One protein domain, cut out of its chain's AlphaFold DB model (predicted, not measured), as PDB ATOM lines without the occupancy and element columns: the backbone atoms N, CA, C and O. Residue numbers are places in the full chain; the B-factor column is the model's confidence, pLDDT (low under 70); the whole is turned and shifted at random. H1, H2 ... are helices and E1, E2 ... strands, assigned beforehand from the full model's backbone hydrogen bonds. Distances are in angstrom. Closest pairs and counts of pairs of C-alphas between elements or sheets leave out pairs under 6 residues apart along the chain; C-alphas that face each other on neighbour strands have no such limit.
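What this domain is: This is residues 15 to 183 of the 1219 residues of an uncharacterized protein of Candidatus Methanodesulfokores washburnensis (UniProt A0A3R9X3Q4). A strongly twisted sheet of five parallel strands makes the core, with H4 and H5 over one face and H2 over the other; the long H1 runs in from one end and grazes the sheet with residues 33 to 37. Beyond the strands' last residues, H6 packs on H1 and on a small antiparallel pair, E6 and E7, with H7 farthest out. The printed part has 169 residues, with eight named helices and seven named strands in the order H1 E1 H2 E2 H3 E3 H4 E4 H5 E5 H6 H7 E6 H8 E7; the sheet order is E3 E2 E4 E1 E5, the class mixed. It is compact, with a radius of gyration of the C-alphas of 15.7 A and spans of 47 by 37 by 30 A.

How they stand to each other: Look first at H1, residues 15 to 38: its residues 26 to 34 alone touch H2, residues 54 to 64, with the closest C-alphas, Tyr 30 and Leu 57, 6.1 A apart. In the sheet of E3, residues 89 to 92, E2, residues 71 to 75, E4, residues 108 to 112, E1, residues 43 to 48, and E5, residues 130 to 134, find within hydrogen-bond range N 90 and O 72, 2.8 A, N 110 and O 71, 3.1 A, N 45 and O 109, 2.8 A, and N 131 and O 44, 2.9 A. Helices on both faces make three layers: H2 at a height of 10.0 A over the sheet, and on the opposite face H4, residues 95 to 102, at 8.4 A and H5, residues 116 to 129, at 8.8 A. H3, residues 83 to 88, touches H2, closest at C-alphas 62 and 85, 7.0 A. E2, H3, E3 form a strand-helix-strand unit, two parallel neighbours with a helix between; E1, H2, E2, then E3, H4, E4, then E4, H5, E5 are split units, with another strand between; the four crossovers are right-handed. H6, residues 135 to 142, touches H1, closest at C-alphas 28 and 142, 5.3 A. E6, residues 158 to 160, and E7, residues 173 to 175, are antiparallel, with N 159 and O 174 at 2.9 A. H7, residues 151 to 156, is apart from H6; H8, residues 162 to 166, is close but not clearly touching H5, C-alphas 120 and 164 being 7.6 A apart. Every O i to N i+4 pair is within hydrogen-bond range in H1, H2, H6 and H7, against 8 of 10 in H5; H3 has 0 of 2, H4 0 of 4 and H8 0 of 1, beside 2 of 3, 4 of 5 and 1 of 2 O i to N i+3 pairs.

Where its parts are: Find C-alpha 15 at (8.269, 55.653, -53.176); H1 runs 34.7 A to C-alpha 38. E1 spans 15.9 A, H2 15.3 A and H5 17.1 A. E7 ends at C-alpha 175, (18.952, 48.884, -36.727).

The domain as a whole: The printed part has no cut and no long link; the C-alphas of Pro 15 and Lys 103, the two farthest apart, are 47.6 A apart. The model's mean pLDDT of the printed part is 81.6, with stretches under 70 among them residues 81 to 86 and 93 to 96.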
ATOM      1  N   PRO A  15       8.882  56.606 -54.113       59.16
ATOM      2  CA  PRO A  15       8.269  55.653 -53.176       59.16
ATOM      3  C   PRO A  15       8.361  54.170 -53.586       59.16
ATOM      4  O   PRO A  15       8.620  53.314 -52.741       59.16
ATOM      5  N   ALA A  16       8.181  53.837 -54.867       62.47
ATOM      6  CA  ALA A  16       8.244  52.459 -55.363       62.47
ATOM      7  C   ALA A  16       9.670  51.882 -55.279       62.47
ATOM      8  O   ALA A  16       9.856  50.732 -54.874       62.47
ATOM      9  N   LEU A  17      10.685  52.709 -55.556       68.88
ATOM     10  CA  LEU A  17      12.093  52.340 -55.389       68.88
ATOM     11  C   LEU A  17      12.448  52.086 -53.910       68.88
ATOM     12  O   LEU A  17      13.197  51.163 -53.592       68.88
ATOM     13  N   GLN A  18      11.888  52.867 -52.980       70.12
ATOM     14  CA  GLN A  18      12.091  52.677 -51.538       70.12
ATOM     15  C   GLN A  18      11.450  51.391 -51.007       70.12
ATOM     16  O   GLN A  18      12.068  50.692 -50.201       70.12
ATOM     17  N   ILE A  19      10.242  51.053 -51.468       72.75
ATOM     18  CA  ILE A  19       9.574  49.791 -51.117       72.75
ATOM     19  C   ILE A  19      10.436  48.609 -51.572       72.75
ATOM     20  O   ILE A  19      10.729  47.719 -50.775       72.75
ATOM     21  N   GLN A  20      10.937  48.650 -52.810       78.56
ATOM     22  CA  GLN A  20      11.806  47.609 -53.358       78.56
ATOM     23  C   GLN A  20      13.115  47.451 -52.560       78.56
ATOM     24  O   GLN A  20      13.515  46.327 -52.246       78.56
ATOM     25  N   LYS A  21      13.763  48.560 -52.168       79.19
ATOM     26  CA  LYS A  21      14.961  48.543 -51.304       79.19
ATOM     27  C   LYS A  21      14.671  47.935 -49.926       79.19
ATOM     28  O   LYS A  21      15.449  47.123 -49.426       79.19
ATOM     29  N   HIS A  22      13.550  48.305 -49.306       81.69
ATOM     30  CA  HIS A  22      13.147  47.776 -48.002       81.69
ATOM     31  C   HIS A  22      12.840  46.269 -48.070       81.69
ATOM     32  O   HIS A  22      13.210  45.512 -47.172       81.69
ATOM     33  N   GLU A  23      12.241  45.794 -49.164       82.44
ATOM     34  CA  GLU A  23      12.047  44.361 -49.401       82.44
ATOM     35  C   GLU A  23      13.368  43.605 -49.596       82.44
ATOM     36  O   GLU A  23      13.526  42.510 -49.052       82.44
ATOM     37  N   GLN A  24      14.333  44.175 -50.326       84.06
ATOM     38  CA  GLN A  24      15.677  43.598 -50.464       84.06
ATOM     39  C   GLN A  24      16.391  43.490 -49.110       84.06
ATOM     40  O   GLN A  24      17.001  42.463 -48.817       84.06
ATOM     41  N   LEU A  25      16.244  44.501 -48.251       87.12
ATOM     42  CA  LEU A  25      16.771  44.490 -46.888       87.12
ATOM     43  C   LEU A  25      16.159  43.356 -46.045       87.12
ATOM     44  O   LEU A  25      16.885  42.637 -45.356       87.12
ATOM     45  N   ILE A  26      14.838  43.152 -46.115       87.50
ATOM     46  CA  ILE A  26      14.163  42.039 -45.426       87.50
ATOM     47  C   ILE A  26      14.633  40.686 -45.980       87.50
ATOM     48  O   ILE A  26      14.847  39.763 -45.195       87.50
ATOM     49  N   LYS A  27      14.844  40.564 -47.298       86.44
ATOM     50  CA  LYS A  27      15.376  39.342 -47.929       86.44
ATOM     51  C   LYS A  27      16.810  39.025 -47.488       86.44
ATOM     52  O   LYS A  27      17.093  37.869 -47.190       86.44
ATOM     53  N   SER A  28      17.695  40.020 -47.387       86.56
ATOM     54  CA  SER A  28      19.060  39.813 -46.864       86.56
ATOM     55  C   SER A  28      19.037  39.423 -45.375       86.56
ATOM     56  O   SER A  28      19.661  38.435 -44.981       86.56
ATOM     57  N   ALA A  29      18.214  40.083 -44.548       86.69
ATOM     58  CA  ALA A  29      18.040  39.695 -43.143       86.69
ATOM     59  C   ALA A  29      17.453  38.277 -42.987       86.69
ATOM     60  O   ALA A  29      17.869  37.533 -42.096       86.69
ATOM     61  N   TYR A  30      16.531  37.878 -43.870       89.88
ATOM     62  CA  TYR A  30      15.997  36.516 -43.943       89.88
ATOM     63  C   TYR A  30      17.104  35.478 -44.159       89.88
ATOM     64  O   TYR A  30      17.121  34.485 -43.436       89.88
ATOM     65  N   SER A  31      18.059  35.714 -45.067       85.56
ATOM     66  CA  SER A  31      19.198  34.806 -45.277       85.56
ATOM     67  C   SER A  31      20.007  34.598 -43.992       85.56
ATOM     68  O   SER A  31      20.391  33.474 -43.673       85.56
ATOM     69  N   GLY A  32      20.195  35.664 -43.204       84.00
ATOM     70  CA  GLY A  32      20.833  35.587 -41.889       84.00
ATOM     71  C   GLY A  32      20.040  34.756 -40.875       84.00
ATOM     72  O   GLY A  32      20.619  33.920 -40.184       84.00
ATOM     73  N   VAL A  33      18.714  34.934 -40.804       85.88
ATOM     74  CA  VAL A  33      17.846  34.126 -39.924       85.88
ATOM     75  C   VAL A  33      17.832  32.661 -40.361       85.88
ATOM     76  O   VAL A  33      17.958  31.774 -39.520       85.88
ATOM     77  N   LYS A  34      17.730  32.395 -41.668       87.38
ATOM     78  CA  LYS A  34      17.740  31.045 -42.239       87.38
ATOM     79  C   LYS A  34      19.031  30.303 -41.893       87.38
ATOM     80  O   LYS A  34      18.964  29.195 -41.372       87.38
ATOM     81  N   GLY A  35      20.188  30.942 -42.080       85.06
ATOM     82  CA  GLY A  35      21.479  30.351 -41.724       85.06
ATOM     83  C   GLY A  35      21.632  30.066 -40.222       85.06
ATOM     84  O   GLY A  35      22.337  29.136 -39.843       85.06
ATOM     85  N   GLU A  36      20.965  30.825 -39.345       84.25
ATOM     86  CA  GLU A  36      20.920  30.521 -37.907       84.25
ATOM     87  C   GLU A  36      19.984  29.356 -37.565       84.25
ATOM     88  O   GLU A  36      20.276  28.609 -36.630       84.25
ATOM     89  N   LEU A  37      18.890  29.180 -38.311       85.62
ATOM     90  CA  LEU A  37      17.976  28.044 -38.158       85.62
ATOM     91  C   LEU A  37      18.608  26.738 -38.653       85.62
ATOM     92  O   LEU A  37      18.512  25.731 -37.964       85.62
ATOM     93  N   GLU A  38      19.319  26.760 -39.784       86.06
ATOM     94  CA  GLU A  38      20.001  25.585 -40.359       86.06
ATOM     95  C   GLU A  38      21.076  24.993 -39.426       86.06
ATOM     96  O   GLU A  38      21.372  23.800 -39.483       86.06
ATOM     97  N   LYS A  39      21.639  25.802 -38.519       85.62
ATOM     98  CA  LYS A  39      22.609  25.354 -37.503       85.62
ATOM     99  C   LYS A  39      21.965  24.593 -36.338       85.62
ATOM    100  O   LYS A  39      22.688  24.034 -35.513       85.62
ATOM    101  N   LEU A  40      20.637  24.602 -36.219       83.00
ATOM    102  CA  LEU A  40      19.912  24.080 -35.062       83.00
ATOM    103  C   LEU A  40      19.047  22.885 -35.453       83.00
ATOM    104  O   LEU A  40      18.261  22.949 -36.389       83.00
ATOM    105  N   LYS A  41      19.165  21.793 -34.691       77.12
ATOM    106  CA  LYS A  41      18.368  20.573 -34.907       77.12
ATOM    107  C   LYS A  41      17.061  20.558 -34.109       77.12
ATOM    108  O   LYS A  41      16.080  19.984 -34.558       77.12
ATOM    109  N   GLU A  42      17.040  21.189 -32.937       86.56
ATOM    110  CA  GLU A  42      15.864  21.309 -32.068       86.56
ATOM    111  C   GLU A  42      15.956  22.576 -31.203       86.56
ATOM    112  O   GLU A  42      17.049  23.100 -30.975       86.56
ATOM    113  N   GLY A  43      14.820  23.067 -30.697       88.44
ATOM    114  CA  GLY A  43      14.781  24.207 -29.776       88.44
ATOM    115  C   GLY A  43      13.647  25.194 -30.037       88.44
ATOM    116  O   GLY A  43      12.789  24.983 -30.893       88.44
ATOM    117  N   VAL A  44      13.640  26.287 -29.272       91.94
ATOM    118  CA  VAL A  44      12.663  27.376 -29.402       91.94
ATOM    119  C   VAL A  44      13.387  28.648 -29.821       91.94
ATOM    120  O   VAL A  44      14.239  29.160 -29.096       91.94
ATOM    121  N   ILE A  45      13.039  29.165 -30.993       91.69
ATOM    122  CA  ILE A  45      13.628  30.363 -31.582       91.69
ATOM    123  C   ILE A  45      12.679  31.528 -31.396       91.69
ATOM    124  O   ILE A  45      11.550  31.486 -31.870       91.69
ATOM    125  N   VAL A  46      13.133  32.584 -30.728       92.38
ATOM    126  CA  VAL A  46      12.283  33.734 -30.407       92.38
ATOM    127  C   VAL A  46      12.753  34.956 -31.182       92.38
ATOM    128  O   VAL A  46      13.908  35.364 -31.047       92.38
ATOM    129  N   LEU A  47      11.864  35.548 -31.983       92.00
ATOM    130  CA  LEU A  47      12.173  36.731 -32.794       92.00
ATOM    131  C   LEU A  47      11.923  38.021 -31.997       92.00
ATOM    132  O   LEU A  47      10.773  38.374 -31.715       92.00
ATOM    133  N   VAL A  48      12.995  38.746 -31.663       90.06
ATOM    134  CA  VAL A  48      12.962  39.994 -30.871       90.06
ATOM    135  C   VAL A  48      13.771  41.109 -31.535       90.06
ATOM    136  O   VAL A  48      14.743  40.810 -32.236       90.06
ATOM    137  N   PRO A  49      13.451  42.397 -31.308       88.94
ATOM    138  CA  PRO A  49      12.324  42.981 -30.563       88.94
ATOM    139  C   PRO A  49      11.076  43.182 -31.451       88.94
ATOM    140  O   PRO A  49      11.097  42.825 -32.635       88.94
ATOM    141  N   CYS A  50       9.986  43.755 -30.918       82.00
ATOM    142  CA  CYS A  50       8.900  44.261 -31.775       82.00
ATOM    143  C   CYS A  50       9.345  45.494 -32.593       82.00
ATOM    144  O   CYS A  50      10.459  45.990 -32.423       82.00
ATOM    145  N   GLY A  51       8.564  45.899 -33.603       77.12
ATOM    146  CA  GLY A  51       8.979  46.954 -34.538       77.12
ATOM    147  C   GLY A  51      10.138  46.591 -35.482       77.12
ATOM    148  O   GLY A  51      10.861  47.477 -35.935       77.12
ATOM    149  N   CYS A  52      10.346  45.307 -35.796       85.69
ATOM    150  CA  CYS A  52      11.438  44.833 -36.668       85.69
ATOM    151  C   CYS A  52      10.960  43.911 -37.805       85.69
ATOM    152  O   CYS A  52      11.597  42.903 -38.102       85.69
ATOM    153  N   SER A  53       9.821  44.226 -38.433       86.94
ATOM    154  CA  SER A  53       9.257  43.483 -39.581       86.94
ATOM    155  C   SER A  53       9.139  41.963 -39.366       86.94
ATOM    156  O   SER A  53       9.228  41.176 -40.311       86.94
ATOM    157  N   ARG A  54       8.887  41.541 -38.114       88.88
ATOM    158  CA  ARG A  54       8.773  40.128 -37.701       88.88
ATOM    159  C   ARG A  54       7.742  39.360 -38.517       88.88
ATOM    160  O   ARG A  54       7.982  38.209 -38.854       88.88
ATOM    161  N   GLY A  55       6.626  40.008 -38.861       84.19
ATOM    162  CA  GLY A  55       5.579  39.412 -39.690       84.19
ATOM    163  C   GLY A  55       6.114  39.038 -41.067       84.19
ATOM    164  O   GLY A  55       6.039  37.880 -41.458       84.19
ATOM    165  N   LYS A  56       6.769  39.981 -41.759       84.12
ATOM    166  CA  LYS A  56       7.303  39.739 -43.104       84.12
ATOM    167  C   LYS A  56       8.436  38.714 -43.127       84.12
ATOM    168  O   LYS A  56       8.507  37.902 -44.045       84.12
ATOM    169  N   LEU A  57       9.294  38.718 -42.106       87.00
ATOM    170  CA  LEU A  57      10.322  37.689 -41.936       87.00
ATOM    171  C   LEU A  57       9.709  36.306 -41.692       87.00
ATOM    172  O   LEU A  57      10.141  35.337 -42.311       87.00
ATOM    173  N   LEU A  58       8.685  36.211 -40.838       87.69
ATOM    174  CA  LEU A  58       7.979  34.958 -40.587       87.69
ATOM    175  C   LEU A  58       7.284  34.437 -41.855       87.69
ATOM    176  O   LEU A  58       7.336  33.239 -42.121       87.69
ATOM    177  N   GLU A  59       6.701  35.320 -42.672       86.44
ATOM    178  CA  GLU A  59       6.122  34.947 -43.969       86.44
ATOM    179  C   GLU A  59       7.165  34.333 -44.913       86.44
ATOM    180  O   GLU A  59       6.909  33.288 -45.511       86.44
ATOM    181  N   LEU A  60       8.348  34.947 -45.034       85.88
ATOM    182  CA  LEU A  60       9.435  34.417 -45.866       85.88
ATOM    183  C   LEU A  60       9.949  33.071 -45.342       85.88
ATOM    184  O   LEU A  60      10.150  32.153 -46.133       85.88
ATOM    185  N   LEU A  61      10.091  32.923 -44.022       86.44
ATOM    186  CA  LEU A  61      10.468  31.657 -43.386       86.44
ATOM    187  C   LEU A  61       9.446  30.554 -43.667       86.44
ATOM    188  O   LEU A  61       9.821  29.452 -44.046       86.44
ATOM    189  N   ILE A  62       8.150  30.834 -43.554       84.88
ATOM    190  CA  ILE A  62       7.131  29.814 -43.822       84.88
ATOM    191  C   ILE A  62       7.107  29.428 -45.311       84.88
ATOM    192  O   ILE A  62       6.987  28.240 -45.612       84.88
ATOM    193  N   LYS A  63       7.261  30.397 -46.227       83.50
ATOM    194  CA  LYS A  63       7.185  30.164 -47.682       83.50
ATOM    195  C   LYS A  63       8.436  29.533 -48.297       83.50
ATOM    196  O   LYS A  63       8.314  28.797 -49.265       83.50
ATOM    197  N   GLN A  64       9.628  29.865 -47.803       82.50
ATOM    198  CA  GLN A  64      10.899  29.537 -48.473       82.50
ATOM    199  C   GLN A  64      11.817  28.614 -47.655       82.50
ATOM    200  O   GLN A  64      12.910  28.273 -48.106       82.50
ATOM    201  N   SER A  65      11.404  28.227 -46.445       74.94
ATOM    202  CA  SER A  65      12.152  27.341 -45.541       74.94
ATOM    203  C   SER A  65      11.303  26.125 -45.142       74.94
ATOM    204  O   SER A  65      11.051  25.861 -43.964       74.94
ATOM    205  N   GLU A  66      10.809  25.398 -46.145       70.69
ATOM    206  CA  GLU A  66      10.023  24.178 -45.948       70.69
ATOM    207  C   GLU A  66      10.870  23.091 -45.259       70.69
ATOM    208  O   GLU A  66      12.028  22.876 -45.604       70.69
ATOM    209  N   GLY A  67      10.322  22.466 -44.213       72.81
ATOM    210  CA  GLY A  67      11.018  21.446 -43.415       72.81
ATOM    211  C   GLY A  67      12.011  21.950 -42.354       72.81
ATOM    212  O   GLY A  67      12.451  21.145 -41.541       72.81
ATOM    213  N   LEU A  68      12.338  23.252 -42.291       82.06
ATOM    214  CA  LEU A  68      13.323  23.772 -41.321       82.06
ATOM    215  C   LEU A  68      12.785  23.933 -39.888       82.06
ATOM    216  O   LEU A  68      13.554  23.872 -38.936       82.06
ATOM    217  N   PHE A  69      11.479  24.134 -39.705       87.75
ATOM    218  CA  PHE A  69      10.834  24.196 -38.387       87.75
ATOM    219  C   PHE A  69       9.410  23.633 -38.456       87.75
ATOM    220  O   PHE A  69       8.740  23.732 -39.494       87.75
ATOM    221  N   SER A  70       8.936  23.054 -37.348       85.44
ATOM    222  CA  SER A  70       7.650  22.348 -37.304       85.44
ATOM    223  C   SER A  70       6.467  23.314 -37.276       85.44
ATOM    224  O   SER A  70       5.508  23.151 -38.032       85.44
ATOM    225  N   ARG A  71       6.533  24.353 -36.432       88.31
ATOM    226  CA  ARG A  71       5.443  25.320 -36.252       88.31
ATOM    227  C   ARG A  71       5.934  26.688 -35.786       88.31
ATOM    228  O   ARG A  71       6.996  26.798 -35.171       88.31
ATOM    229  N   ALA A  72       5.137  27.720 -36.055       90.81
ATOM    230  CA  ALA A  72       5.329  29.052 -35.495       90.81
ATOM    231  C   ALA A  72       4.201  29.407 -34.516       90.81
ATOM    232  O   ALA A  72       3.034  29.172 -34.813       90.81
ATOM    233  N   TYR A  73       4.538  29.995 -33.371       92.06
ATOM    234  CA  TYR A  73       3.588  30.486 -32.377       92.06
ATOM    235  C   TYR A  73       3.632  32.008 -32.326       92.06
ATOM    236  O   TYR A  73       4.709  32.593 -32.209       92.06
ATOM    237  N   VAL A  74       2.475  32.655 -32.402       90.62
ATOM    238  CA  VAL A  74       2.365  34.122 -32.377       90.62
ATOM    239  C   VAL A  74       1.305  34.545 -31.365       90.62
ATOM    240  O   VAL A  74       0.334  33.822 -31.157       90.62
ATOM    241  N   TYR A  75       1.463  35.703 -30.728       82.12
ATOM    242  CA  TYR A  75       0.429  36.218 -29.823       82.12
ATOM    243  C   TYR A  75      -0.864  36.549 -30.593       82.12
ATOM    244  O   TYR A  75      -0.823  36.850 -31.792       82.12
ATOM    245  N   ARG A  76      -2.025  36.497 -29.921       77.81
ATOM    246  CA  ARG A  76      -3.355  36.668 -30.546       77.81
ATOM    247  C   ARG A  76      -3.459  37.897 -31.459       77.81
ATOM    248  O   ARG A  76      -4.002  37.795 -32.558       77.81
ATOM    249  N   GLY A  77      -2.918  39.035 -31.020       74.94
ATOM    250  CA  GLY A  77      -2.953  40.313 -31.739       74.94
ATOM    251  C   GLY A  77      -1.997  40.430 -32.934       74.94
ATOM    252  O   GLY A  77      -1.981  41.466 -33.598       74.94
ATOM    253  N   PHE A  78      -1.194  39.403 -33.233       80.75
ATOM    254  CA  PHE A  78      -0.201  39.466 -34.303       80.75
ATOM    255  C   PHE A  78      -0.837  39.370 -35.699       80.75
ATOM    256  O   PHE A  78      -1.523  38.395 -36.038       80.75
ATOM    257  N   ARG A  79      -0.576  40.379 -36.539       75.69
ATOM    258  CA  ARG A  79      -1.071  40.457 -37.923       75.69
ATOM    259  C   ARG A  79      -0.186  39.629 -38.867       75.69
ATOM    260  O   ARG A  79       1.033  39.784 -38.873       75.69
ATOM    261  N   ILE A  80      -0.807  38.774 -39.685       70.62
ATOM    262  CA  ILE A  80      -0.162  37.957 -40.733       70.62
ATOM    263  C   ILE A  80      -0.881  38.256 -42.047       70.62
ATOM    264  O   ILE A  80      -2.109  38.194 -42.078       70.62
ATOM    265  N   GLY A  81      -0.142  38.606 -43.100       59.12
ATOM    266  CA  GLY A  81      -0.711  39.180 -44.320       59.12
ATOM    267  C   GLY A  81      -1.258  38.177 -45.338       59.12
ATOM    268  O   GLY A  81      -1.994  38.589 -46.225       59.12
ATOM    269  N   ALA A  82      -0.929  36.882 -45.242       65.00
ATOM    270  CA  ALA A  82      -1.369  35.869 -46.209       65.00
ATOM    271  C   ALA A  82      -2.155  34.721 -45.551       65.00
ATOM    272  O   ALA A  82      -1.693  34.097 -44.595       65.00
ATOM    273  N   GLU A  83      -3.331  34.418 -46.105       60.47
ATOM    274  CA  GLU A  83      -4.293  33.440 -45.574       60.47
ATOM    275  C   GLU A  83      -3.747  31.999 -45.588       60.47
ATOM    276  O   GLU A  83      -3.921  31.247 -44.629       60.47
ATOM    277  N   GLU A  84      -2.976  31.663 -46.624       61.31
ATOM    278  CA  GLU A  84      -2.296  30.372 -46.837       61.31
ATOM    279  C   GLU A  84      -1.319  30.006 -45.701       61.31
ATOM    280  O   GLU A  84      -1.011  28.840 -45.472       61.31
ATOM    281  N   ILE A  85      -0.844  31.000 -44.945       67.62
ATOM    282  CA  ILE A  85       0.171  30.842 -43.895       67.62
ATOM    283  C   ILE A  85      -0.456  30.429 -42.552       67.62
ATOM    284  O   ILE A  85       0.234  29.876 -41.689       67.62
ATOM    285  N   LYS A  86      -1.771  30.629 -42.364       67.94
ATOM    286  CA  LYS A  86      -2.462  30.376 -41.086       67.94
ATOM    287  C   LYS A  86      -2.365  28.923 -40.614       67.94
ATOM    288  O   LYS A  86      -2.368  28.686 -39.414       67.94
ATOM    289  N   GLN A  87      -2.216  27.956 -41.521       71.12
ATOM    290  CA  GLN A  87      -2.159  26.531 -41.164       71.12
ATOM    291  C   GLN A  87      -0.875  26.138 -40.405       71.12
ATOM    292  O   GLN A  87      -0.901  25.214 -39.594       71.12
ATOM    293  N   ARG A  88       0.238  26.858 -40.612       74.50
ATOM    294  CA  ARG A  88       1.534  26.606 -39.940       74.50
ATOM    295  C   ARG A  88       1.793  27.529 -38.745       74.50
ATOM    296  O   ARG A  88       2.845  27.431 -38.107       74.50
ATOM    297  N   VAL A  89       0.832  28.397 -38.426       85.31
ATOM    298  CA  VAL A  89       0.904  29.339 -37.310       85.31
ATOM    299  C   VAL A  89      -0.158  29.004 -36.267       85.31
ATOM    300  O   VAL A  89      -1.318  28.782 -36.588       85.31
ATOM    301  N   GLU A  90       0.233  28.968 -35.002       88.44
ATOM    302  CA  GLU A  90      -0.676  28.799 -33.872       88.44
ATOM    303  C   GLU A  90      -0.696  30.076 -33.038       88.44
ATOM    304  O   GLU A  90       0.352  30.616 -32.679       88.44
ATOM    305  N   ARG A  91      -1.896  30.586 -32.756       87.06
ATOM    306  CA  ARG A  91      -2.045  31.749 -31.883       87.06
ATOM    307  C   ARG A  91      -2.077  31.299 -30.435       87.06
ATOM    308  O   ARG A  91      -2.746  30.316 -30.132       87.06
ATOM    309  N   TYR A  92      -1.369  32.018 -29.575       79.81
ATOM    310  CA  TYR A  92      -1.469  31.843 -28.132       79.81
ATOM    311  C   TYR A  92      -2.088  33.086 -27.488       79.81
ATOM    312  O   TYR A  92      -1.814  34.220 -27.899       79.81
ATOM    313  N   GLU A  93      -2.924  32.862 -26.477       69.12
ATOM    314  CA  GLU A  93      -3.562  33.923 -25.686       69.12
ATOM    315  C   GLU A  93      -2.691  34.295 -24.471       69.12
ATOM    316  O   GLU A  93      -2.728  35.416 -23.960       69.12
ATOM    317  N   SER A  94      -1.871  33.348 -24.002       67.38
ATOM    318  CA  SER A  94      -0.978  33.475 -22.843       67.38
ATOM    319  C   SER A  94       0.411  32.932 -23.130       67.38
ATOM    320  O   SER A  94       0.545  31.889 -23.769       67.38
ATOM    321  N   LEU A  95       1.443  33.519 -22.515       66.38
ATOM    322  CA  LEU A  95       2.761  32.878 -22.481       66.38
ATOM    323  C   LEU A  95       2.719  31.490 -21.820       66.38
ATOM    324  O   LEU A  95       3.455  30.613 -22.262       66.38
ATOM    325  N   GLN A  96       1.839  31.248 -20.835       63.75
ATOM    326  CA  GLN A  96       1.707  29.932 -20.189       63.75
ATOM    327  C   GLN A  96       1.274  28.812 -21.151       63.75
ATOM    328  O   GLN A  96       1.670  27.667 -20.962       63.75
ATOM    329  N   GLU A  97       0.528  29.100 -22.222       76.00
ATOM    330  CA  GLU A  97       0.175  28.073 -23.222       76.00
ATOM    331  C   GLU A  97       1.399  27.527 -23.953       76.00
ATOM    332  O   GLU A  97       1.371  26.408 -24.469       76.00
ATOM    333  N   LEU A  98       2.485  28.301 -23.992       80.50
ATOM    334  CA  LEU A  98       3.753  27.882 -24.570       80.50
ATOM    335  C   LEU A  98       4.541  26.950 -23.636       80.50
ATOM    336  O   LEU A  98       5.553  26.398 -24.062       80.50
ATOM    337  N   ASP A  99       4.066  26.679 -22.413       76.44
ATOM    338  CA  ASP A  99       4.655  25.670 -21.520       76.44
ATOM    339  C   ASP A  99       4.618  24.264 -22.140       76.44
ATOM    340  O   ASP A  99       5.528  23.455 -21.943       76.44
ATOM    341  N   LYS A 100       3.642  24.001 -23.022       79.31
ATOM    342  CA  LYS A 100       3.573  22.768 -23.825       79.31
ATOM    343  C   LYS A 100       4.848  22.505 -24.638       79.31
ATOM    344  O   LYS A 100       5.152  21.351 -24.945       79.31
ATOM    345  N   LEU A 101       5.632  23.545 -24.943       83.00
ATOM    346  CA  LEU A 101       6.915  23.422 -25.638       83.00
ATOM    347  C   LEU A 101       7.999  22.744 -24.777       83.00
ATOM    348  O   LEU A 101       8.954  22.200 -25.334       83.00
ATOM    349  N   LYS A 102       7.842  22.666 -23.443       78.06
ATOM    350  CA  LYS A 102       8.740  21.880 -22.570       78.06
ATOM    351  C   LYS A 102       8.744  20.398 -22.938       78.06
ATOM    352  O   LYS A 102       9.805  19.774 -22.955       78.06
ATOM    353  N   LYS A 103       7.566  19.851 -23.258       74.75
ATOM    354  CA  LYS A 103       7.354  18.414 -23.503       74.75
ATOM    355  C   LYS A 103       7.665  17.984 -24.943       74.75
ATOM    356  O   LYS A 103       7.910  16.805 -25.171       74.75
ATOM    357  N   ARG A 104       7.720  18.912 -25.906       73.44
ATOM    358  CA  ARG A 104       8.058  18.618 -27.313       73.44
ATOM    359  C   ARG A 104       9.573  18.626 -27.524       73.44
ATOM    360  O   ARG A 104      10.147  19.694 -27.715       73.44
ATOM    361  N   LYS A 105      10.234  17.472 -27.415       70.94
ATOM    362  CA  LYS A 105      11.674  17.298 -27.712       70.94
ATOM    363  C   LYS A 105      11.858  16.842 -29.167       70.94
ATOM    364  O   LYS A 105      10.985  16.154 -29.680       70.94
ATOM    365  N   GLY A 106      12.957  17.220 -29.819       75.19
ATOM    366  CA  GLY A 106      13.263  16.843 -31.205       75.19
ATOM    367  C   GLY A 106      12.680  17.750 -32.296       75.19
ATOM    368  O   GLY A 106      12.819  17.431 -33.471       75.19
ATOM    369  N   GLU A 107      12.047  18.873 -31.940       83.69
ATOM    370  CA  GLU A 107      11.475  19.827 -32.902       83.69
ATOM    371  C   GLU A 107      12.094  21.225 -32.761       83.69
ATOM    372  O   GLU A 107      12.396  21.681 -31.650       83.69
ATOM    373  N   LEU A 108      12.238  21.925 -33.891       89.56
ATOM    374  CA  LEU A 108      12.556  23.352 -33.947       89.56
ATOM    375  C   LEU A 108      11.264  24.156 -34.138       89.56
ATOM    376  O   LEU A 108      10.503  23.904 -35.072       89.56
ATOM    377  N   VAL A 109      11.018  25.123 -33.254       92.19
ATOM    378  CA  VAL A 109       9.795  25.941 -33.220       92.19
ATOM    379  C   VAL A 109      10.155  27.423 -33.198       92.19
ATOM    380  O   VAL A 109      11.095  27.817 -32.510       92.19
ATOM    381  N   ILE A 110       9.382  28.257 -33.897       92.81
ATOM    382  CA  ILE A 110       9.529  29.721 -33.867       92.81
ATOM    383  C   ILE A 110       8.454  30.333 -32.962       92.81
ATOM    384  O   ILE A 110       7.292  29.951 -33.043       92.81
ATOM    385  N   VAL A 111       8.815  31.301 -32.122       93.38
ATOM    386  CA  VAL A 111       7.887  32.081 -31.295       93.38
ATOM    387  C   VAL A 111       8.063  33.570 -31.583       93.38
ATOM    388  O   VAL A 111       9.177  34.100 -31.565       93.38
ATOM    389  N   VAL A 112       6.952  34.262 -31.825       92.62
ATOM    390  CA  VAL A 112       6.905  35.719 -31.974       92.62
ATOM    391  C   VAL A 112       6.156  36.322 -30.781       92.62
ATOM    392  O   VAL A 112       4.926  36.259 -30.755       92.62
ATOM    393  N   PRO A 113       6.881  36.887 -29.794       88.00
ATOM    394  CA  PRO A 113       6.296  37.436 -28.577       88.00
ATOM    395  C   PRO A 113       5.612  38.792 -28.790       88.00
ATOM    396  O   PRO A 113       5.936  39.495 -29.749       88.00
ATOM    397  N   GLU A 114       4.709  39.205 -27.897       83.56
ATOM    398  CA  GLU A 114       4.075  40.531 -27.983       83.56
ATOM    399  C   GLU A 114       5.082  41.645 -27.664       83.56
ATOM    400  O   GLU A 114       5.117  42.663 -28.352       83.56
ATOM    401  N   SER A 115       5.995  41.403 -26.715       84.56
ATOM    402  CA  SER A 115       7.064  42.338 -26.333       84.56
ATOM    403  C   SER A 115       8.428  41.661 -26.142       84.56
ATOM    404  O   SER A 115       8.529  40.437 -26.020       84.56
ATOM    405  N   SER A 116       9.512  42.439 -26.058       86.06
ATOM    406  CA  SER A 116      10.812  41.886 -25.637       86.06
ATOM    407  C   SER A 116      10.810  41.393 -24.188       86.06
ATOM    408  O   SER A 116      11.612  40.520 -23.848       86.06
ATOM    409  N   TRP A 117       9.926  41.913 -23.329       80.69
ATOM    410  CA  TRP A 117       9.779  41.418 -21.958       80.69
ATOM    411  C   TRP A 117       9.213  39.994 -21.931       80.69
ATOM    412  O   TRP A 117       9.752  39.124 -21.251       80.69
ATOM    413  N   ASP A 118       8.233  39.701 -22.777       80.56
ATOM    414  CA  ASP A 118       7.708  38.342 -22.937       80.56
ATOM    415  C   ASP A 118       8.783  37.340 -23.367       80.56
ATOM    416  O   ASP A 118       8.769  36.189 -22.942       80.56
ATOM    417  N   ALA A 119       9.743  37.767 -24.190       83.25
ATOM    418  CA  ALA A 119      10.871  36.930 -24.588       83.25
ATOM    419  C   ALA A 119      11.800  36.595 -23.409       83.25
ATOM    420  O   ALA A 119      12.328  35.483 -23.326       83.25
ATOM    421  N   VAL A 120      11.978  37.548 -22.485       73.88
ATOM    422  CA  VAL A 120      12.700  37.350 -21.219       73.88
ATOM    423  C   VAL A 120      11.947  36.341 -20.346       73.88
ATOM    424  O   VAL A 120      12.549  35.366 -19.891       73.88
ATOM    425  N   CYS A 121      10.632  36.508 -20.186       68.88
ATOM    426  CA  CYS A 121       9.778  35.588 -19.432       68.88
ATOM    427  C   CYS A 121       9.765  34.176 -20.039       68.88
ATOM    428  O   CYS A 121       9.922  33.188 -19.323       68.88
ATOM    429  N   LEU A 122       9.659  34.065 -21.363       76.75
ATOM    430  CA  LEU A 122       9.663  32.795 -22.086       76.75
ATOM    431  C   LEU A 122      10.990  32.045 -21.917       76.75
ATOM    432  O   LEU A 122      10.997  30.828 -21.729       76.75
ATOM    433  N   ARG A 123      12.119  32.765 -21.937       76.44
ATOM    434  CA  ARG A 123      13.437  32.180 -21.669       76.44
ATOM    435  C   ARG A 123      13.594  31.726 -20.220       76.44
ATOM    436  O   ARG A 123      14.210  30.690 -19.991       76.44
ATOM    437  N   SER A 124      13.032  32.464 -19.263       69.81
ATOM    438  CA  SER A 124      12.970  32.022 -17.865       69.81
ATOM    439  C   SER A 124      12.139  30.736 -17.734       69.81
ATOM    440  O   SER A 124      12.576  29.762 -17.127       69.81
ATOM    441  N   MET A 125      10.990  30.676 -18.418       73.00
ATOM    442  CA  MET A 125      10.060  29.546 -18.369       73.00
ATOM    443  C   MET A 125      10.597  28.262 -19.020       73.00
ATOM    444  O   MET A 125      10.395  27.173 -18.486       73.00
ATOM    445  N   LEU A 126      11.243  28.360 -20.186       77.81
ATOM    446  CA  LEU A 126      11.678  27.206 -20.992       77.81
ATOM    447  C   LEU A 126      13.192  26.922 -20.901       77.81
ATOM    448  O   LEU A 126      13.685  25.949 -21.482       77.81
ATOM    449  N   GLY A 127      13.939  27.750 -20.169       79.12
ATOM    450  CA  GLY A 127      15.366  27.582 -19.912       79.12
ATOM    451  C   GLY A 127      16.255  27.730 -21.155       79.12
ATOM    452  O   GLY A 127      15.948  28.454 -22.104       79.12
ATOM    453  N   LYS A 128      17.396  27.024 -21.163       79.12
ATOM    454  CA  LYS A 128      18.446  27.135 -22.204       79.12
ATOM    455  C   LYS A 128      18.012  26.692 -23.610       79.12
ATOM    456  O   LYS A 128      18.739  26.951 -24.563       79.12
ATOM    457  N   ARG A 129      16.843  26.054 -23.758       80.94
ATOM    458  CA  ARG A 129      16.272  25.673 -25.065       80.94
ATOM    459  C   ARG A 129      15.789  26.874 -25.884       80.94
ATOM    460  O   ARG A 129      15.529  26.716 -27.075       80.94
ATOM    461  N   VAL A 130      15.650  28.043 -25.257       87.31
ATOM    462  CA  VAL A 130      15.242  29.286 -25.915       87.31
ATOM    463  C   VAL A 130      16.460  30.039 -26.440       87.31
ATOM    464  O   VAL A 130      17.241  30.597 -25.664       87.31
ATOM    465  N   LYS A 131      16.578  30.130 -27.766       89.50
ATOM    466  CA  LYS A 131      17.539  31.010 -28.439       89.50
ATOM    467  C   LYS A 131      16.810  32.261 -28.923       89.50
ATOM    468  O   LYS A 131      15.889  32.197 -29.737       89.50
ATOM    469  N   LEU A 132      17.221  33.413 -28.401       90.06
ATOM    470  CA  LEU A 132      16.708  34.709 -28.840       90.06
ATOM    471  C   LEU A 132      17.472  35.133 -30.102       90.06
ATOM    472  O   LEU A 132      18.700  35.208 -30.071       90.06
ATOM    473  N   LEU A 133      16.764  35.420 -31.194       90.19
ATOM    474  CA  LEU A 133      17.342  36.018 -32.396       90.19
ATOM    475  C   LEU A 133      17.057  37.517 -32.396       90.19
ATOM    476  O   LEU A 133      15.914  37.948 -32.554       90.19
ATOM    477  N   TYR A 134      18.118  38.300 -32.203       91.94
ATOM    478  CA  TYR A 134      18.046  39.752 -32.151       91.94
ATOM    479  C   TYR A 134      18.108  40.344 -33.562       91.94
ATOM    480  O   TYR A 134      19.176  40.517 -34.149       91.94
ATOM    481  N   LEU A 135      16.935  40.648 -34.112       92.38
ATOM    482  CA  LEU A 135      16.767  41.108 -35.489       92.38
ATOM    483  C   LEU A 135      17.503  42.414 -35.839       92.38
ATOM    484  O   LEU A 135      18.011  42.494 -36.957       92.38
ATOM    485  N   PRO A 136      17.625  43.423 -34.950       93.25
ATOM    486  CA  PRO A 136      18.248  44.690 -35.313       93.25
ATOM    487  C   PRO A 136      19.700  44.541 -35.764       93.25
ATOM    488  O   PRO A 136      20.160  45.266 -36.640       93.25
ATOM    489  N   GLU A 137      20.434  43.586 -35.197       90.31
ATOM    490  CA  GLU A 137      21.802  43.307 -35.635       90.31
ATOM    491  C   GLU A 137      21.839  42.655 -37.022       90.31
ATOM    492  O   GLU A 137      22.719  42.960 -37.826       90.31
ATOM    493  N   LEU A 138      20.885  41.772 -37.329       88.50
ATOM    494  CA  LEU A 138      20.792  41.161 -38.657       88.50
ATOM    495  C   LEU A 138      20.510  42.223 -39.722       88.50
ATOM    496  O   LEU A 138      21.121  42.193 -40.785       88.50
ATOM    497  N   TYR A 139      19.670  43.208 -39.408       90.25
ATOM    498  CA  TYR A 139      19.434  44.353 -40.285       90.25
ATOM    499  C   TYR A 139      20.653  45.275 -40.422       90.25
ATOM    500  O   TYR A 139      20.929  45.759 -41.516       90.25
ATOM    501  N   GLU A 140      21.433  45.470 -39.356       89.50
ATOM    502  CA  GLU A 140      22.705  46.208 -39.417       89.50
ATOM    503  C   GLU A 140      23.771  45.495 -40.271       89.50
ATOM    504  O   GLU A 140      24.630  46.144 -40.867       89.50
ATOM    505  N   LYS A 141      23.723  44.162 -40.371       87.56
ATOM    506  CA  LYS A 141      24.557  43.400 -41.314       87.56
ATOM    507  C   LYS A 141      24.016  43.513 -42.741       87.56
ATOM    508  O   LYS A 141      24.776  43.864 -43.640       87.56
ATOM    509  N   ALA A 142      22.711  43.312 -42.922       87.00
ATOM    510  CA  ALA A 142      22.033  43.349 -44.219       87.00
ATOM    511  C   ALA A 142      22.179  44.700 -44.942       87.00
ATOM    512  O   ALA A 142      22.321  44.752 -46.162       87.00
ATOM    513  N   ILE A 143      22.218  45.812 -44.202       85.88
ATOM    514  CA  ILE A 143      22.365  47.148 -44.797       85.88
ATOM    515  C   ILE A 143      23.727  47.368 -45.477       85.88
ATOM    516  O   ILE A 143      23.850  48.234 -46.336       85.88
ATOM    517  N   LYS A 144      24.759  46.584 -45.128       83.62
ATOM    518  CA  LYS A 144      26.065  46.650 -45.808       83.62
ATOM    519  C   LYS A 144      26.007  46.059 -47.216       83.62
ATOM    520  O   LYS A 144      26.810  46.431 -48.067       83.62
ATOM    521  N   GLU A 145      25.063  45.151 -47.445       79.44
ATOM    522  CA  GLU A 145      24.825  44.486 -48.726       79.44
ATOM    523  C   GLU A 145      23.833  45.278 -49.593       79.44
ATOM    524  O   GLU A 145      23.951  45.290 -50.817       79.44
ATOM    525  N   VAL A 146      22.893  45.999 -48.966       78.75
ATOM    526  CA  VAL A 146      21.866  46.812 -49.638       78.75
ATOM    527  C   VAL A 146      22.233  48.300 -49.578       78.75
ATOM    528  O   VAL A 146      21.959  48.990 -48.596       78.75
ATOM    529  N   LYS A 147      22.857  48.820 -50.645       68.56
ATOM    530  CA  LYS A 147      23.238  50.243 -50.760       68.56
ATOM    531  C   LYS A 147      22.009  51.154 -50.924       68.56
ATOM    532  O   LYS A 147      21.026  50.772 -51.552       68.56
ATOM    533  N   GLY A 148      22.105  52.401 -50.449       70.31
ATOM    534  CA  GLY A 148      21.146  53.463 -50.791       70.31
ATOM    535  C   GLY A 148      20.210  53.936 -49.676       70.31
ATOM    536  O   GLY A 148      19.175  54.513 -50.003       70.31
ATOM    537  N   PHE A 149      20.565  53.713 -48.405       78.94
ATOM    538  CA  PHE A 149      19.978  54.401 -47.247       78.94
ATOM    539  C   PHE A 149      20.901  55.545 -46.812       78.94
ATOM    540  O   PHE A 149      22.119  55.359 -46.774       78.94
ATOM    541  N   SER A 150      20.348  56.718 -46.486       81.81
ATOM    542  CA  SER A 150      21.155  57.836 -45.986       81.81
ATOM    543  C   SER A 150      21.695  57.553 -44.580       81.81
ATOM    544  O   SER A 150      21.128  56.767 -43.811       81.81
ATOM    545  N   GLU A 151      22.799  58.211 -44.228       82.69
ATOM    546  CA  GLU A 151      23.399  58.096 -42.895       82.69
ATOM    547  C   GLU A 151      22.431  58.564 -41.791       82.69
ATOM    548  O   GLU A 151      22.359  57.955 -40.721       82.69
ATOM    549  N   GLU A 152      21.619  59.581 -42.086       82.38
ATOM    550  CA  GLU A 152      20.573  60.126 -41.213       82.38
ATOM    551  C   GLU A 152      19.495  59.078 -40.899       82.38
ATOM    552  O   GLU A 152      19.208  58.808 -39.731       82.38
ATOM    553  N   VAL A 153      18.979  58.380 -41.918       83.94
ATOM    554  CA  VAL A 153      18.009  57.285 -41.740       83.94
ATOM    555  C   VAL A 153      18.615  56.144 -40.920       83.94
ATOM    556  O   VAL A 153      17.976  55.607 -40.012       83.94
ATOM    557  N   CYS A 154      19.879  55.796 -41.176       85.81
ATOM    558  CA  CYS A 154      20.579  54.775 -40.395       85.81
ATOM    559  C   CYS A 154      20.754  55.197 -38.927       85.81
ATOM    560  O   CYS A 154      20.700  54.358 -38.028       85.81
ATOM    561  N   LYS A 155      20.954  56.490 -38.651       87.44
ATOM    562  CA  LYS A 155      21.044  57.038 -37.292       87.44
ATOM    563  C   LYS A 155      19.685  57.010 -36.583       87.44
ATOM    564  O   LYS A 155      19.623  56.581 -35.422       87.44
ATOM    565  N   LEU A 156      18.606  57.375 -37.278       88.94
ATOM    566  CA  LEU A 156      17.235  57.276 -36.774       88.94
ATOM    567  C   LEU A 156      16.859  55.824 -36.442       88.94
ATOM    568  O   LEU A 156      16.281  55.575 -35.388       88.94
ATOM    569  N   ALA A 157      17.267  54.848 -37.249       89.81
ATOM    570  CA  ALA A 157      16.904  53.447 -37.034       89.81
ATOM    571  C   ALA A 157      17.639  52.736 -35.882       89.81
ATOM    572  O   ALA A 157      17.249  51.635 -35.498       89.81
ATOM    573  N   LYS A 158      18.691  53.324 -35.297       92.88
ATOM    574  CA  LYS A 158      19.460  52.675 -34.215       92.88
ATOM    575  C   LYS A 158      18.611  52.412 -32.966       92.88
ATOM    576  O   LYS A 158      18.090  53.363 -32.386       92.88
ATOM    577  N   VAL A 159      18.564  51.162 -32.509       91.94
ATOM    578  CA  VAL A 159      17.898  50.733 -31.264       91.94
ATOM    579  C   VAL A 159      18.809  49.842 -30.418       91.94
ATOM    580  O   VAL A 159      19.663  49.112 -30.936       91.94
ATOM    581  N   GLU A 160      18.630  49.898 -29.101       90.12
ATOM    582  CA  GLU A 160      19.453  49.194 -28.115       90.12
ATOM    583  C   GLU A 160      18.576  48.527 -27.055       90.12
ATOM    584  O   GLU A 160      17.763  49.183 -26.422       90.12
ATOM    585  N   HIS A 161      18.796  47.239 -26.788       88.94
ATOM    586  CA  HIS A 161      18.081  46.492 -25.745       88.94
ATOM    587  C   HIS A 161      19.076  45.911 -24.727       88.94
ATOM    588  O   HIS A 161      19.283  44.694 -24.681       88.94
ATOM    589  N   PRO A 162      19.723  46.741 -23.880       78.62
ATOM    590  CA  PRO A 162      20.852  46.310 -23.052       78.62
ATOM    591  C   PRO A 162      20.546  45.133 -22.121       78.62
ATOM    592  O   PRO A 162      21.436  44.340 -21.819       78.62
ATOM    593  N   ARG A 163      19.291  44.984 -21.674       72.88
ATOM    594  CA  ARG A 163      18.870  43.870 -20.808       72.88
ATOM    595  C   ARG A 163      18.892  42.513 -21.501       72.88
ATOM    596  O   ARG A 163      19.149  41.514 -20.835       72.88
ATOM    597  N   LEU A 164      18.723  42.470 -22.821       80.75
ATOM    598  CA  LEU A 164      18.840  41.227 -23.577       80.75
ATOM    599  C   LEU A 164      20.301  40.772 -23.716       80.75
ATOM    600  O   LEU A 164      20.532  39.606 -24.008       80.75
ATOM    601  N   ARG A 165      21.301  41.629 -23.447       78.69
ATOM    602  CA  ARG A 165      22.734  41.292 -23.591       78.69
ATOM    603  C   ARG A 165      23.168  40.087 -22.751       78.69
ATOM    604  O   ARG A 165      24.025  39.340 -23.187       78.69
ATOM    605  N   LYS A 166      22.595  39.868 -21.560       67.62
ATOM    606  CA  LYS A 166      22.917  38.674 -20.744       67.62
ATOM    607  C   LYS A 166      22.348  37.378 -21.333       67.62
ATOM    608  O   LYS A 166      22.760  36.289 -20.952       67.62
ATOM    609  N   MET A 167      21.366  37.502 -22.218       70.12
ATOM    610  CA  MET A 167      20.659  36.397 -22.855       70.12
ATOM    611  C   MET A 167      21.159  36.177 -24.294       70.12
ATOM    612  O   MET A 167      21.105  35.073 -24.825       70.12
ATOM    613  N   LEU A 168      21.694  37.208 -24.930       68.44
ATOM    614  CA  LEU A 168      22.204  37.173 -26.289       68.44
ATOM    615  C   LEU A 168      23.731  37.019 -26.297       68.44
ATOM    616  O   LEU A 168      24.420  37.650 -25.508       68.44
ATOM    617  N   GLU A 169      24.279  36.273 -27.254       61.25
ATOM    618  CA  GLU A 169      25.736  36.219 -27.512       61.25
ATOM    619  C   GLU A 169      26.248  37.459 -28.271       61.25
ATOM    620  O   GLU A 169      27.360  37.493 -28.791       61.25
ATOM    621  N   VAL A 170      25.419  38.500 -28.356       68.12
ATOM    622  CA  VAL A 170      25.640  39.679 -29.183       68.12
ATOM    623  C   VAL A 170      25.428  40.976 -28.407       68.12
ATOM    624  O   VAL A 170      24.892  40.999 -27.298       68.12
ATOM    625  N   LYS A 171      25.835  42.108 -28.996       74.12
ATOM    626  CA  LYS A 171      25.869  43.417 -28.320       74.12
ATOM    627  C   LYS A 171      24.488  43.974 -27.935       74.12
ATOM    628  O   LYS A 171      24.468  44.937 -27.164       74.12
ATOM    629  N   ALA A 172      23.395  43.365 -28.418       85.25
ATOM    630  CA  ALA A 172      21.999  43.791 -28.252       85.25
ATOM    631  C   ALA A 172      21.745  45.231 -28.744       85.25
ATOM    632  O   ALA A 172      21.014  46.008 -28.131       85.25
ATOM    633  N   LYS A 173      22.396  45.586 -29.856       90.25
ATOM    634  CA  LYS A 173      22.316  46.872 -30.559       90.25
ATOM    635  C   LYS A 173      22.264  46.607 -32.061       90.25
ATOM    636  O   LYS A 173      22.871  45.642 -32.510       90.25
ATOM    637  N   GLY A 174      21.520  47.426 -32.796       91.19
ATOM    638  CA  GLY A 174      21.443  47.339 -34.252       91.19
ATOM    639  C   GLY A 174      20.431  48.325 -34.825       91.19
ATOM    640  O   GLY A 174      20.144  49.346 -34.195       91.19
ATOM    641  N   LEU A 175      19.881  48.020 -35.999       91.88
ATOM    642  CA  LEU A 175      18.952  48.884 -36.727       91.88
ATOM    643  C   LEU A 175      17.536  48.291 -36.758       91.88
ATOM    644  O   LEU A 175      17.338  47.162 -37.197       91.88
ATOM    645  N   SER A 176      16.539  49.054 -36.313       91.38
ATOM    646  CA  SER A 176      15.126  48.712 -36.481       91.38
ATOM    647  C   SER A 176      14.754  48.789 -37.958       91.38
ATOM    648  O   SER A 176      14.899  49.835 -38.588       91.38
ATOM    649  N   SER A 177      14.245  47.692 -38.520       87.94
ATOM    650  CA  SER A 177      13.842  47.686 -39.925       87.94
ATOM    651  C   SER A 177      12.652  48.595 -40.196       87.94
ATOM    652  O   SER A 177      12.619  49.218 -41.251       87.94
ATOM    653  N   THR A 178      11.710  48.740 -39.260       85.62
ATOM    654  CA  THR A 178      10.552  49.626 -39.459       85.62
ATOM    655  C   THR A 178      10.964  51.085 -39.614       85.62
ATOM    656  O   THR A 178      10.330  51.772 -40.406       85.62
ATOM    657  N   LEU A 179      12.066  51.510 -38.977       87.31
ATOM    658  CA  LEU A 179      12.678  52.838 -39.126       87.31
ATOM    659  C   LEU A 179      13.652  52.966 -40.314       87.31
ATOM    660  O   LEU A 179      13.992  54.087 -40.692       87.31
ATOM    661  N   LEU A 180      14.093  51.860 -40.924       85.50
ATOM    662  CA  LEU A 180      14.963  51.855 -42.111       85.50
ATOM    663  C   LEU A 180      14.157  52.062 -43.399       85.50
ATOM    664  O   LEU A 180      13.986  51.148 -44.215       85.50
ATOM    665  N   ARG A 181      13.654  53.286 -43.569       81.06
ATOM    666  CA  ARG A 181      12.959  53.774 -44.767       81.06
ATOM    667  C   ARG A 181      13.378  55.218 -45.038       81.06
ATOM    668  O   ARG A 181      13.812  55.922 -44.134       81.06
ATOM    669  N   GLU A 182      13.283  55.664 -46.281       77.06
ATOM    670  CA  GLU A 182      13.505  57.076 -46.605       77.06
ATOM    671  C   GLU A 182      12.237  57.869 -46.236       77.06
ATOM    672  O   GLU A 182      11.193  57.726 -46.867       77.06
ATOM    673  N   TRP A 183      12.321  58.688 -45.187       79.12
ATOM    674  CA  TRP A 183      11.151  59.341 -44.583       79.12
ATOM    675  C   TRP A 183      10.784  60.706 -45.176       79.12
ATOM    676  O   TRP A 183       9.690  61.204 -44.907       79.12
TER     677      TRP A 183